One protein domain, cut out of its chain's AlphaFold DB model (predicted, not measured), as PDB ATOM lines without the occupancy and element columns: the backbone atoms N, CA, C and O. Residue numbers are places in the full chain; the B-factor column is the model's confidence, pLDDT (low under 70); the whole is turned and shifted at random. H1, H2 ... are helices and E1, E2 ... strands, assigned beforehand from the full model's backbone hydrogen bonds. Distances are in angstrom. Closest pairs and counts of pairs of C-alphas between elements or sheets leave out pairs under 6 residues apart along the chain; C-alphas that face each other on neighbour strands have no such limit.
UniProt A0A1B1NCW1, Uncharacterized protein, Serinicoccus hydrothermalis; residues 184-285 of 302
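AT A GLANCE: This is residues 184 to 285 of the 302 residues of an uncharacterized protein of Serinicoccus hydrothermalis (UniProt A0A1B1NCW1). What shape does this backbone make? A strongly twisted sheet, built mostly of the long strands E2, E3 and E4, stands between two helices: H1 packs on one face and H3 crosses the other. The short strand E1 extends one edge, beside the part of E2 past its bend, while H4 packs on H3 and H2 sits at the end of H1. What is it made of? The 102 printed residues hold four named helices and four named strands in the order E1 H1 H2 H3 E2 E3 E4 H4, a mixed class, with a mixed sheet of order E1, E2, E3, E4. The whole is compact, with a radius of gyration of the C-alphas of 12.9 A, and rounded, spanning 36 by 32 by 27 A.

HOW THE PARTS SIT: How do the strands pair? E1, residues 190 to 192, is the parallel neighbour of E2, residues 245 to 254, which bends by 62 degrees at residue 250; N 191 and O 252 are within hydrogen-bond range at 2.9 A. E2, E3, residues 260 to 270, and E4, residues 273 to 280, form a meander of two hairpins, each strand the antiparallel neighbour of the one before, with N 247 and O 267 at 2.8 A and N 266 and O 277 at 2.9 A. Where are the long helices? H1, residues 196 to 209, is on the sheet, its closest C-alphas to E4 being those of Ala 197 and Ala 276, 5.4 A apart. H3, residues 224 to 237, is on the opposite face at a height over the sheet of 9.2 A, and runs across the strands, at 89 degrees to E2 on the local plane. Between the parallel neighbours E1 and E2, a strand-helix-strand unit, come H1, H2, residues 211 to 214, and H3. What of the short helices? H2 touches H1 only at the corner, and only just, with 3 pairs of C-alphas within 8 A, the closest those of Val 207 and Ala 214 at 5.7 A. H4, residues 281 to 284, touches residues 226 to 230 of H3 alone, the closest C-alphas being those of Ala 226 and Met 284 at 4.7 A. Every O i to N i+4 pair is within hydrogen-bond range in H1, 7 of 10 in H3, and H2 and H4 are too short for such a pair.

IN THESE COORDINATES: Where does the first element begin? E1 begins at C-alpha 190, (-8.818, 40.622, 31.871). How long are the longer elements? H1 measures 20.1 A, H3 20.6 A, E2 26.6 A, E3 30.5 A and E4 23.7 A from first to last C-alpha. Where does the last one end? H4 ends at C-alpha 284, (2.604, 46.964, 18.412).

THE WHOLE: How far does it reach? The two C-alphas farthest apart, those of Asp 212 and Gly 257, are 37.0 A apart. Is it unbroken and sure? The printed part has no cut and no long link. The mean pLDDT of the printed part is 90.1, and residues 214 to 220 are under 70.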
ATOM      1  N   LEU A 184      -0.323  33.141  16.961       94.19
ATOM      2  CA  LEU A 184      -1.263  34.067  17.591       94.19
ATOM      3  C   LEU A 184      -2.343  33.301  18.358       94.19
ATOM      4  O   LEU A 184      -3.013  32.424  17.810       94.19
ATOM      5  N   LEU A 185      -2.521  33.657  19.624       93.94
ATOM      6  CA  LEU A 185      -3.582  33.148  20.483       93.94
ATOM      7  C   LEU A 185      -4.795  34.088  20.436       93.94
ATOM      8  O   LEU A 185      -4.689  35.258  20.064       93.94
ATOM      9  N   ALA A 186      -5.962  33.582  20.837       92.94
ATOM     10  CA  ALA A 186      -7.139  34.425  21.021       92.94
ATOM     11  C   ALA A 186      -6.920  35.452  22.153       92.94
ATOM     12  O   ALA A 186      -6.197  35.143  23.104       92.94
ATOM     13  N   PRO A 187      -7.562  36.639  22.092       94.56
ATOM     14  CA  PRO A 187      -7.502  37.620  23.172       94.56
ATOM     15  C   PRO A 187      -7.915  37.002  24.509       94.56
ATOM     16  O   PRO A 187      -8.948  36.333  24.595       94.56
ATOM     17  N   LEU A 188      -7.110  37.228  25.544       94.44
ATOM     18  CA  LEU A 188      -7.281  36.579  26.848       94.44
ATOM     19  C   LEU A 188      -8.223  37.349  27.784       94.44
ATOM     20  O   LEU A 188      -8.690  36.788  28.770       94.44
ATOM     21  N   GLY A 189      -8.562  38.597  27.446       95.06
ATOM     22  CA  GLY A 189      -9.415  39.457  28.266       95.06
ATOM     23  C   GLY A 189      -8.674  40.014  29.481       95.06
ATOM     24  O   GLY A 189      -7.486  40.316  29.392       95.06
ATOM     25  N   GLU A 190      -9.387  40.175  30.596       97.38
ATOM     26  CA  GLU A 190      -8.818  40.622  31.871       97.38
ATOM     27  C   GLU A 190      -8.074  39.471  32.559       97.38
ATOM     28  O   GLU A 190      -8.647  38.405  32.792       97.38
ATOM     29  N   VAL A 191      -6.802  39.691  32.885       97.56
ATOM     30  CA  VAL A 191      -5.912  38.685  33.474       97.56
ATOM     31  C   VAL A 191      -5.219  39.286  34.701       97.56
ATOM     32  O   VAL A 191      -4.604  40.341  34.570       97.56
ATOM     33  N   PRO A 192      -5.288  38.668  35.893       96.75
ATOM     34  CA  PRO A 192      -4.527  39.135  37.052       96.75
ATOM     35  C   PRO A 192      -3.020  39.131  36.775       96.75
ATOM     36  O   PRO A 192      -2.509  38.209  36.129       96.75
ATOM     37  N   THR A 193      -2.298  40.144  37.256       95.19
ATOM     38  CA  THR A 193      -0.844  40.263  37.033       95.19
ATOM     39  C   THR A 193      -0.069  39.066  37.602       95.19
ATOM     40  O   THR A 193       0.931  38.643  37.032       95.19
ATOM     41  N   GLU A 194      -0.541  38.446  38.675       94.19
ATOM     42  CA  GLU A 194       0.061  37.244  39.258       94.19
ATOM     43  C   GLU A 194      -0.147  35.969  38.415       94.19
ATOM     44  O   GLU A 194       0.642  35.025  38.518       94.19
ATOM     45  N   ASP A 195      -1.158  35.953  37.540       96.62
ATOM     46  CA  ASP A 195      -1.623  34.747  36.843       96.62
ATOM     47  C   ASP A 195      -1.289  34.733  35.342       96.62
ATOM     48  O   ASP A 195      -1.499  33.714  34.673       96.62
ATOM     49  N   TYR A 196      -0.752  35.822  34.776       95.75
ATOM     50  CA  TYR A 196      -0.615  35.945  33.316       95.75
ATOM     51  C   TYR A 196       0.202  34.819  32.677       95.75
ATOM     52  O   TYR A 196      -0.134  34.359  31.583       95.75
ATOM     53  N   ALA A 197       1.248  34.344  33.361       95.56
ATOM     54  CA  ALA A 197       2.108  33.273  32.868       95.56
ATOM     55  C   ALA A 197       1.355  31.935  32.765       95.56
ATOM     56  O   ALA A 197       1.539  31.196  31.798       95.56
ATOM     57  N   LEU A 198       0.477  31.645  33.730       95.94
ATOM     58  CA  LEU A 198      -0.360  30.446  33.717       95.94
ATOM     59  C   LEU A 198      -1.412  30.541  32.607       95.94
ATOM     60  O   LEU A 198      -1.558  29.615  31.811       95.94
ATOM     61  N   VAL A 199      -2.093  31.685  32.507       97.25
ATOM     62  CA  VAL A 199      -3.177  31.893  31.535       97.25
ATOM     63  C   VAL A 199      -2.674  31.802  30.092       97.25
ATOM     64  O   VAL A 199      -3.315  31.156  29.256       97.25
ATOM     65  N   VAL A 200      -1.518  32.403  29.778       96.38
ATOM     66  CA  VAL A 200      -0.939  32.313  28.426       96.38
ATOM     67  C   VAL A 200      -0.459  30.892  28.107       96.38
ATOM     68  O   VAL A 200      -0.616  30.434  26.973       96.38
ATOM     69  N   HIS A 201       0.054  30.161  29.101       96.56
ATOM     70  CA  HIS A 201       0.457  28.769  28.931       96.56
ATOM     71  C   HIS A 201      -0.746  27.864  28.631       96.56
ATOM     72  O   HIS A 201      -0.751  27.192  27.599       96.56
ATOM     73  N   GLU A 202      -1.815  27.926  29.428       96.19
ATOM     74  CA  GLU A 202      -3.047  27.158  29.173       96.19
ATOM     75  C   GLU A 202      -3.680  27.493  27.809       96.19
ATOM     76  O   GLU A 202      -4.274  26.637  27.144       96.19
ATOM     77  N   ALA A 203      -3.572  28.749  27.368       95.12
ATOM     78  CA  ALA A 203      -4.019  29.157  26.041       95.12
ATOM     79  C   ALA A 203      -3.173  28.540  24.918       95.12
ATOM     80  O   ALA A 203      -3.734  28.127  23.899       95.12
ATOM     81  N   SER A 204      -1.857  28.418  25.113       95.44
ATOM     82  CA  SER A 204      -0.970  27.737  24.163       95.44
ATOM     83  C   SER A 204      -1.260  26.234  24.063       95.44
ATOM     84  O   SER A 204      -1.345  25.702  22.956       95.44
ATOM     85  N   GLU A 205      -1.526  25.557  25.186       95.62
ATOM     86  CA  GLU A 205      -1.856  24.124  25.204       95.62
ATOM     87  C   GLU A 205      -3.186  23.821  24.500       95.62
ATOM     88  O   GLU A 205      -3.317  22.808  23.801       95.62
ATOM     89  N   ARG A 206      -4.172  24.721  24.628       94.69
ATOM     90  CA  ARG A 206      -5.435  24.630  23.879       94.69
ATOM     91  C   ARG A 206      -5.201  24.688  22.377       94.69
ATOM     92  O   ARG A 206      -5.742  23.856  21.660       94.69
ATOM     93  N   VAL A 207      -4.365  25.610  21.904       93.31
ATOM     94  CA  VAL A 207      -4.017  25.699  20.477       93.31
ATOM     95  C   VAL A 207      -3.231  24.474  20.003       93.31
ATOM     96  O   VAL A 207      -3.491  23.973  18.911       93.31
ATOM     97  N   ALA A 208      -2.321  23.948  20.826       91.25
ATOM     98  CA  ALA A 208      -1.590  22.721  20.509       91.25
ATOM     99  C   ALA A 208      -2.524  21.499  20.390       91.25
ATOM    100  O   ALA A 208      -2.301  20.620  19.556       91.25
ATOM    101  N   SER A 209      -3.589  21.462  21.196       93.44
ATOM    102  CA  SER A 209      -4.598  20.396  21.180       93.44
ATOM    103  C   SER A 209      -5.636  20.570  20.063       93.44
ATOM    104  O   SER A 209      -6.136  19.584  19.521       93.44
ATOM    105  N   GLU A 210      -5.954  21.817  19.706       91.56
ATOM    106  CA  GLU A 210      -6.986  22.201  18.742       91.56
ATOM    107  C   GLU A 210      -6.427  23.229  17.737       91.56
ATOM    108  O   GLU A 210      -6.639  24.436  17.886       91.56
ATOM    109  N   PRO A 211      -5.731  22.794  16.671       81.44
ATOM    110  CA  PRO A 211      -5.042  23.707  15.752       81.44
ATOM    111  C   PRO A 211      -5.988  24.663  15.004       81.44
ATOM    112  O   PRO A 211      -5.596  25.769  14.629       81.44
ATOM    113  N   ASP A 212      -7.260  24.289  14.840       79.25
ATOM    114  CA  ASP A 212      -8.278  25.155  14.234       79.25
ATOM    115  C   ASP A 212      -8.640  26.364  15.125       79.25
ATOM    116  O   ASP A 212      -9.146  27.373  14.619       79.25
ATOM    117  N   ALA A 213      -8.344  26.311  16.432       71.31
ATOM    118  CA  ALA A 213      -8.588  27.407  17.370       71.31
ATOM    119  C   ALA A 213      -7.635  28.598  17.147       71.31
ATOM    120  O   ALA A 213      -8.043  29.747  17.332       71.31
ATOM    121  N   ALA A 214      -6.408  28.353  16.667       68.62
ATOM    122  CA  ALA A 214      -5.437  29.410  16.350       68.62
ATOM    123  C   ALA A 214      -5.957  30.373  15.271       68.62
ATOM    124  O   ALA A 214      -5.754  31.584  15.331       68.62
ATOM    125  N   SER A 215      -6.698  29.842  14.296       61.28
ATOM    126  CA  SER A 215      -7.190  30.610  13.147       61.28
ATOM    127  C   SER A 215      -8.330  31.572  13.504       61.28
ATOM    128  O   SER A 215      -8.602  32.511  12.757       61.28
ATOM    129  N   GLN A 216      -8.997  31.361  14.643       58.56
ATOM    130  CA  GLN A 216     -10.067  32.236  15.134       58.56
ATOM    131  C   GLN A 216      -9.538  33.354  16.051       58.56
ATOM    132  O   GLN A 216     -10.235  34.346  16.264       58.56
ATOM    133  N   GLY A 217      -8.291  33.243  16.531       52.22
ATOM    134  CA  GLY A 217      -7.632  34.241  17.382       52.22
ATOM    135  C   GLY A 217      -7.314  35.570  16.688       52.22
ATOM    136  O   GLY A 217      -7.126  36.581  17.357       52.22
ATOM    137  N   ALA A 218      -7.377  35.615  15.352       52.81
ATOM    138  CA  ALA A 218      -7.255  36.841  14.552       52.81
ATOM    139  C   ALA A 218      -8.430  37.832  14.719       52.81
ATOM    140  O   ALA A 218      -8.484  38.847  14.030       52.81
ATOM    141  N   ALA A 219      -9.392  37.548  15.606       53.66
ATOM    142  CA  ALA A 219     -10.439  38.495  15.983       53.66
ATOM    143  C   ALA A 219      -9.930  39.645  16.884       53.66
ATOM    144  O   ALA A 219     -10.682  40.585  17.136       53.66
ATOM    145  N   GLY A 220      -8.681  39.577  17.365       62.47
ATOM    146  CA  GLY A 220      -8.002  40.672  18.064       62.47
ATOM    147  C   GLY A 220      -7.187  41.579  17.133       62.47
ATOM    148  O   GLY A 220      -6.865  41.214  16.008       62.47
ATOM    149  N   GLU A 221      -6.808  42.762  17.623       82.50
ATOM    150  CA  GLU A 221      -5.987  43.746  16.890       82.50
ATOM    151  C   GLU A 221      -4.533  43.285  16.639       82.50
ATOM    152  O   GLU A 221      -3.804  43.897  15.854       82.50
ATOM    153  N   LEU A 222      -4.105  42.181  17.263       91.44
ATOM    154  CA  LEU A 222      -2.745  41.664  17.153       91.44
ATOM    155  C   LEU A 222      -2.515  40.965  15.809       91.44
ATOM    156  O   LEU A 222      -3.027  39.881  15.541       91.44
ATOM    157  N   THR A 223      -1.686  41.576  14.967       91.94
ATOM    158  CA  THR A 223      -1.230  40.978  13.705       91.94
ATOM    159  C   THR A 223       0.074  40.199  13.899       91.94
ATOM    160  O   THR A 223       0.828  40.463  14.831       91.94
ATOM    161  N   HIS A 224       0.407  39.287  12.976       91.81
ATOM    162  CA  HIS A 224       1.691  38.568  13.011       91.81
ATOM    163  C   HIS A 224       2.896  39.524  12.976       91.81
ATOM    164  O   HIS A 224       3.887  39.287  13.658       91.81
ATOM    165  N   ALA A 225       2.804  40.622  12.215       90.12
ATOM    166  CA  ALA A 225       3.857  41.635  12.154       90.12
ATOM    167  C   ALA A 225       4.028  42.364  13.497       90.12
ATOM    168  O   ALA A 225       5.154  42.549  13.947       90.12
ATOM    169  N   ALA A 226       2.921  42.715  14.161       92.56
ATOM    170  CA  ALA A 226       2.953  43.321  15.490       92.56
ATOM    171  C   ALA A 226       3.508  42.351  16.548       92.56
ATOM    172  O   ALA A 226       4.329  42.743  17.368       92.56
ATOM    173  N   ALA A 227       3.137  41.067  16.488       93.81
ATOM    174  CA  ALA A 227       3.693  40.051  17.378       93.81
ATOM    175  C   ALA A 227       5.206  39.870  17.180       93.81
ATOM    176  O   ALA A 227       5.940  39.810  18.162       93.81
ATOM    177  N   LEU A 228       5.687  39.832  15.929       92.81
ATOM    178  CA  LEU A 228       7.124  39.806  15.627       92.81
ATOM    179  C   LEU A 228       7.844  41.045  16.175       92.81
ATOM    180  O   LEU A 228       8.931  40.917  16.732       92.81
ATOM    181  N   GLN A 229       7.230  42.224  16.059       92.06
ATOM    182  CA  GLN A 229       7.780  43.461  16.612       92.06
ATOM    183  C   GLN A 229       7.901  43.396  18.142       92.06
ATOM    184  O   GLN A 229       8.965  43.701  18.671       92.06
ATOM    185  N   CYS A 230       6.863  42.936  18.846       93.94
ATOM    186  CA  CYS A 230       6.910  42.770  20.302       93.94
ATOM    187  C   CYS A 230       7.944  41.710  20.737       93.94
ATOM    188  O   CYS A 230       8.621  41.891  21.747       93.94
ATOM    189  N   TRP A 231       8.121  40.632  19.962       93.75
ATOM    190  CA  TRP A 231       9.156  39.622  20.213       93.75
ATOM    191  C   TRP A 231      10.585  40.161  20.061       93.75
ATOM    192  O   TRP A 231      11.464  39.749  20.816       93.75
ATOM    193  N   GLY A 232      10.815  41.107  19.146       90.56
ATOM    194  CA  GLY A 232      12.135  41.707  18.929       90.56
ATOM    195  C   GLY A 232      12.702  42.447  20.150       90.56
ATOM    196  O   GLY A 232      13.918  42.569  20.278       90.56
ATOM    197  N   GLU A 233      11.850  42.909  21.070       84.00
ATOM    198  CA  GLU A 233      12.280  43.515  22.341       84.00
ATOM    199  C   GLU A 233      12.718  42.456  23.362       84.00
ATOM    200  O   GLU A 233      13.721  42.621  24.057       84.00
ATOM    201  N   VAL A 234      12.002  41.328  23.429       88.12
ATOM    202  CA  VAL A 234      12.349  40.217  24.331       88.12
ATOM    203  C   VAL A 234      13.659  39.559  23.909       88.12
ATOM    204  O   VAL A 234      14.496  39.265  24.760       88.12
ATOM    205  N   GLU A 235      13.881  39.384  22.607       86.06
ATOM    206  CA  GLU A 235      15.130  38.817  22.084       86.06
ATOM    207  C   GLU A 235      16.359  39.670  22.423       86.06
ATOM    208  O   GLU A 235      17.435  39.125  22.659       86.06
ATOM    209  N   GLN A 236      16.218  40.998  22.505       83.75
ATOM    210  CA  GLN A 236      17.315  41.870  22.940       83.75
ATOM    211  C   GLN A 236      17.688  41.642  24.409       83.75
ATOM    212  O   GLN A 236      18.859  41.752  24.773       83.75
ATOM    213  N   LEU A 237      16.707  41.306  25.249       80.50
ATOM    214  CA  LEU A 237      16.922  41.011  26.668       80.50
ATOM    215  C   LEU A 237      17.411  39.580  26.902       80.50
ATOM    216  O   LEU A 237      18.087  39.317  27.898       80.50
ATOM    217  N   GLU A 238      17.100  38.666  25.987       83.12
ATOM    218  CA  GLU A 238      17.483  37.258  26.038       83.12
ATOM    219  C   GLU A 238      18.256  36.809  24.795       83.12
ATOM    220  O   GLU A 238      17.890  35.839  24.130       83.12
ATOM    221  N   ALA A 239      19.373  37.475  24.512       70.25
ATOM    222  CA  ALA A 239      20.183  37.204  23.323       70.25
ATOM    223  C   ALA A 239      20.639  35.731  23.169       70.25
ATOM    224  O   ALA A 239      20.997  35.313  22.069       70.25
ATOM    225  N   ASP A 240      20.609  34.936  24.246       76.19
ATOM    226  CA  ASP A 240      21.128  33.566  24.291       76.19
ATOM    227  C   ASP A 240      20.050  32.458  24.295       76.19
ATOM    228  O   ASP A 240      20.405  31.274  24.308       76.19
ATOM    229  N   ALA A 241      18.749  32.785  24.309       77.50
ATOM    230  CA  ALA A 241      17.675  31.790  24.428       77.50
ATOM    231  C   ALA A 241      16.932  31.569  23.093       77.50
ATOM    232  O   ALA A 241      16.041  32.344  22.741       77.50
ATOM    233  N   PRO A 242      17.245  30.500  22.335       84.44
ATOM    234  CA  PRO A 242      16.450  30.139  21.171       84.44
ATOM    235  C   PRO A 242      15.148  29.475  21.633       84.44
ATOM    236  O   PRO A 242      15.160  28.353  22.130       84.44
ATOM    237  N   TRP A 243      14.031  30.182  21.483       92.75
ATOM    238  CA  TRP A 243      12.684  29.645  21.685       92.75
ATOM    239  C   TRP A 243      12.178  29.022  20.379       92.75
ATOM    240  O   TRP A 243      11.917  29.760  19.418       92.75
ATOM    241  N   SER A 244      12.072  27.690  20.330       93.50
ATOM    242  CA  SER A 244      11.540  26.953  19.170       93.50
ATOM    243  C   SER A 244      10.068  27.252  18.908       93.50
ATOM    244  O   SER A 244       9.700  27.486  17.756       93.50
ATOM    245  N   ASP A 245       9.259  27.331  19.964       95.19
ATOM    246  CA  ASP A 245       7.850  27.704  19.873       95.19
ATOM    247  C   ASP A 245       7.614  29.071  20.516       95.19
ATOM    248  O   ASP A 245       8.067  29.363  21.627       95.19
ATOM    249  N   ARG A 246       6.883  29.930  19.804       95.56
ATOM    250  CA  ARG A 246       6.581  31.299  20.224       95.56
ATOM    251  C   ARG A 246       5.094  31.544  20.118       95.56
ATOM    252  O   ARG A 246       4.499  31.268  19.077       95.56
ATOM    253  N   PHE A 247       4.516  32.123  21.157       96.06
ATOM    254  CA  PHE A 247       3.111  32.498  21.195       96.06
ATOM    255  C   PHE A 247       2.958  33.971  21.559       96.06
ATOM    256  O   PHE A 247       3.816  34.543  22.238       96.06
ATOM    257  N   ALA A 248       1.871  34.583  21.094       96.06
ATOM    258  CA  ALA A 248       1.515  35.952  21.440       96.06
ATOM    259  C   ALA A 248      -0.005  36.114  21.579       96.06
ATOM    260  O   ALA A 248      -0.761  35.579  20.765       96.06
ATOM    261  N   ALA A 249      -0.445  36.863  22.587       95.75
ATOM    262  CA  ALA A 249      -1.854  37.159  22.848       95.75
ATOM    263  C   ALA A 249      -2.018  38.591  23.364       95.75
ATOM    264  O   ALA A 249      -1.149  39.082  24.078       95.75
ATOM    265  N   THR A 250      -3.140  39.252  23.079       96.00
ATOM    266  CA  THR A 250      -3.503  40.500  23.772       96.00
ATOM    267  C   THR A 250      -4.262  40.206  25.060       96.00
ATOM    268  O   THR A 250      -5.062  39.265  25.126       96.00
ATOM    269  N   ALA A 251      -4.016  41.020  26.082       96.25
ATOM    270  CA  ALA A 251      -4.686  40.941  27.373       96.25
ATOM    271  C   ALA A 251      -4.773  42.326  28.029       96.25
ATOM    272  O   ALA A 251      -4.063  43.260  27.653       96.25
ATOM    273  N   THR A 252      -5.622  42.437  29.042       97.12
ATOM    274  CA  THR A 252      -5.651  43.563  29.975       97.12
ATOM    275  C   THR A 252      -5.206  43.041  31.334       97.12
ATOM    276  O   THR A 252      -5.924  42.254  31.948       97.12
ATOM    277  N   LEU A 253      -4.022  43.437  31.801       97.12
ATOM    278  CA  LEU A 253      -3.567  43.068  33.139       97.12
ATOM    279  C   LEU A 253      -4.342  43.840  34.193       97.12
ATOM    280  O   LEU A 253      -4.506  45.052  34.067       97.12
ATOM    281  N   VAL A 254      -4.789  43.139  35.231       97.56
ATOM    282  CA  VAL A 254      -5.447  43.719  36.402       97.56
ATOM    283  C   VAL A 254      -4.502  43.583  37.590       97.56
ATOM    284  O   VAL A 254      -4.250  42.478  38.063       97.56
ATOM    285  N   GLY A 255      -3.975  44.708  38.068       95.12
ATOM    286  CA  GLY A 255      -3.127  44.742  39.261       95.12
ATOM    287  C   GLY A 255      -3.938  44.717  40.559       95.12
ATOM    288  O   GLY A 255      -5.131  45.031  40.570       95.12
ATOM    289  N   GLU A 256      -3.274  44.446  41.687       92.25
ATOM    290  CA  GLU A 256      -3.900  44.369  43.022       92.25
ATOM    291  C   GLU A 256      -4.666  45.650  43.424       92.25
ATOM    292  O   GLU A 256      -5.627  45.604  44.193       92.25
ATOM    293  N   GLY A 257      -4.279  46.809  42.875       93.75
ATOM    294  CA  GLY A 257      -4.944  48.099  43.088       93.75
ATOM    295  C   GLY A 257      -6.141  48.380  42.170       93.75
ATOM    296  O   GLY A 257      -6.670  49.493  42.194       93.75
ATOM    297  N   GLY A 258      -6.543  47.423  41.327       93.75
ATOM    298  CA  GLY A 258      -7.549  47.622  40.280       93.75
ATOM    299  C   GLY A 258      -7.059  48.477  39.105       93.75
ATOM    300  O   GLY A 258      -7.866  48.924  38.289       93.75
ATOM    301  N   SER A 259      -5.750  48.732  39.018       95.44
ATOM    302  CA  SER A 259      -5.135  49.316  37.829       95.44
ATOM    303  C   SER A 259      -5.255  48.335  36.670       95.44
ATOM    304  O   SER A 259      -5.019  47.142  36.848       95.44
ATOM    305  N   THR A 260      -5.611  48.850  35.498       96.88
ATOM    306  CA  THR A 260      -5.684  48.066  34.266       96.88
ATOM    307  C   THR A 260      -4.640  48.561  33.278       96.88
ATOM    308  O   THR A 260      -4.485  49.772  33.103       96.88
ATOM    309  N   GLU A 261      -3.915  47.638  32.652       96.31
ATOM    310  CA  GLU A 261      -2.928  47.943  31.613       96.31
ATOM    311  C   GLU A 261      -3.119  47.010  30.417       96.31
ATOM    312  O   GLU A 261      -3.219  45.794  30.573       96.31
ATOM    313  N   GLU A 262      -3.191  47.569  29.210       95.88
ATOM    314  CA  GLU A 262      -3.243  46.775  27.982       95.88
ATOM    315  C   GLU A 262      -1.843  46.276  27.625       95.88
ATOM    316  O   GLU A 262      -0.898  47.057  27.471       95.88
ATOM    317  N   VAL A 263      -1.715  44.960  27.466       96.06
ATOM    318  CA  VAL A 263      -0.437  44.297  27.206       96.06
ATOM    319  C   VAL A 263      -0.556  43.254  26.098       96.06
ATOM    320  O   VAL A 263      -1.630  42.727  25.792       96.06
ATOM    321  N   VAL A 264       0.592  42.908  25.530       95.94
ATOM    322  CA  VAL A 264       0.807  41.701  24.741       95.94
ATOM    323  C   VAL A 264       1.547  40.696  25.619       95.94
ATOM    324  O   VAL A 264       2.669  40.947  26.059       95.94
ATOM    325  N   LEU A 265       0.916  39.554  25.878       96.62
ATOM    326  CA  LEU A 265       1.546  38.427  26.554       96.62
ATOM    327  C   LEU A 265       2.301  37.587  25.531       96.62
ATOM    328  O   LEU A 265       1.723  37.132  24.542       96.62
ATOM    329  N   LEU A 266       3.587  37.376  25.785       96.75
ATOM    330  CA  LEU A 266       4.483  36.568  24.968       96.75
ATOM    331  C   LEU A 266       4.855  35.309  25.747       96.75
ATOM    332  O   LEU A 266       5.096  35.382  26.950       96.75
ATOM    333  N   LEU A 267       4.913  34.166  25.069       96.81
ATOM    334  CA  LEU A 267       5.338  32.895  25.658       96.81
ATOM    335  C   LEU A 267       6.315  32.195  24.719       96.81
ATOM    336  O   LEU A 267       5.967  31.890  23.577       96.81
ATOM    337  N   GLY A 268       7.520  31.938  25.213       95.88
ATOM    338  CA  GLY A 268       8.541  31.145  24.538       95.88
ATOM    339  C   GLY A 268       8.627  29.778  25.187       95.88
ATOM    340  O   GLY A 268       8.728  29.701  26.414       95.88
ATOM    341  N   LEU A 269       8.581  28.719  24.384       95.81
ATOM    342  CA  LEU A 269       8.800  27.346  24.832       95.81
ATOM    343  C   LEU A 269      10.010  26.745  24.108       95.81
ATOM    344  O   LEU A 269      10.254  27.016  22.932       95.81
ATOM    345  N   GLU A 270      10.780  25.950  24.844       94.75
ATOM    346  CA  GLU A 270      11.941  25.206  24.361       94.75
ATOM    347  C   GLU A 270      12.010  23.857  25.092       94.75
ATOM    348  O   GLU A 270      12.575  23.738  26.191       94.75
ATOM    349  N   GLY A 271      11.391  22.834  24.497       91.81
ATOM    350  CA  GLY A 271      11.168  21.545  25.153       91.81
ATOM    351  C   GLY A 271      10.302  21.709  26.407       91.81
ATOM    352  O   GLY A 271       9.191  22.218  26.329       91.81
ATOM    353  N   ASP A 272      10.832  21.322  27.570       90.56
ATOM    354  CA  ASP A 272      10.133  21.435  28.863       90.56
ATOM    355  C   ASP A 272      10.325  22.803  29.547       90.56
ATOM    356  O   ASP A 272       9.862  23.019  30.669       90.56
ATOM    357  N   ARG A 273      11.076  23.722  28.929       92.31
ATOM    358  CA  ARG A 273      11.310  25.064  29.474       92.31
ATOM    359  C   ARG A 273      10.353  26.044  28.823       92.31
ATOM    360  O   ARG A 273      10.247  26.073  27.605       92.31
ATOM    361  N   GLY A 274       9.722  26.881  29.635       93.25
ATOM    362  CA  GLY A 274       8.881  27.967  29.162       93.25
ATOM    363  C   GLY A 274       9.163  29.250  29.920       93.25
ATOM    364  O   GLY A 274       9.496  29.211  31.108       93.25
ATOM    365  N   ARG A 275       9.022  30.385  29.242       95.00
ATOM    366  CA  ARG A 275       9.053  31.702  29.876       95.00
ATOM    367  C   ARG A 275       7.992  32.597  29.257       95.00
ATOM    368  O   ARG A 275       7.787  32.570  28.047       95.00
ATOM    369  N   ALA A 276       7.314  33.354  30.112       95.94
ATOM    370  CA  ALA A 276       6.320  34.331  29.711       95.94
ATOM    371  C   ALA A 276       6.813  35.752  30.004       95.94
ATOM    372  O   ALA A 276       7.561  35.971  30.960       95.94
ATOM    373  N   TRP A 277       6.357  36.701  29.192       96.38
ATOM    374  CA  TRP A 277       6.565  38.135  29.382       96.38
ATOM    375  C   TRP A 277       5.249  38.859  29.144       96.38
ATOM    376  O   TRP A 277       4.484  38.479  28.257       96.38
ATOM    377  N   ALA A 278       5.018  39.929  29.893       95.75
ATOM    378  CA  ALA A 278       4.016  40.923  29.553       95.75
ATOM    379  C   ALA A 278       4.737  42.129  28.953       95.75
ATOM    380  O   ALA A 278       5.672  42.650  29.551       95.75
ATOM    381  N   VAL A 279       4.347  42.564  27.761       94.44
ATOM    382  CA  VAL A 279       4.920  43.747  27.106       94.44
ATOM    383  C   VAL A 279       3.801  44.765  26.914       94.44
ATOM    384  O   VAL A 279       2.717  44.357  26.503       94.44
ATOM    385  N   PRO A 280       3.997  46.067  27.182       94.94
ATOM    386  CA  PRO A 280       2.936  47.049  26.972       94.94
ATOM    387  C   PRO A 280       2.432  47.032  25.522       94.94
ATOM    388  O   PRO A 280       3.228  46.873  24.593       94.94
ATOM    389  N   ALA A 281       1.126  47.237  25.316       94.12
ATOM    390  CA  ALA A 281       0.488  47.207  23.991       94.12
ATOM    391  C   ALA A 281       1.131  48.166  22.965       94.12
ATOM    392  O   ALA A 281       1.082  47.922  21.757       94.12
ATOM    393  N   ASP A 282       1.820  49.209  23.441       92.00
ATOM    394  CA  ASP A 282       2.608  50.134  22.624       92.00
ATOM    395  C   ASP A 282       3.683  49.433  21.771       92.00
ATOM    396  O   ASP A 282       4.049  49.971  20.722       92.00
ATOM    397  N   CYS A 283       4.138  48.222  22.138       92.19
ATOM    398  CA  CYS A 283       5.080  47.428  21.332       92.19
ATOM    399  C   CYS A 283       4.553  47.112  19.924       92.19
ATOM    400  O   CYS A 283       5.340  46.884  19.007       92.19
ATOM    401  N   MET A 284       3.231  47.156  19.722       91.62
ATOM    402  CA  MET A 284       2.604  46.964  18.412       91.62
ATOM    403  C   MET A 284       2.790  48.164  17.473       91.62
ATOM    404  O   MET A 284       2.634  48.024  16.261       91.62
ATOM    405  N   THR A 285       3.083  49.351  18.013       86.12
ATOM    406  CA  THR A 285       3.165  50.605  17.241       86.12
ATOM    407  C   THR A 285       4.549  51.241  17.279       86.12
ATOM    408  O   THR A 285       4.943  51.898  16.316       86.12
TER     409      THR A 285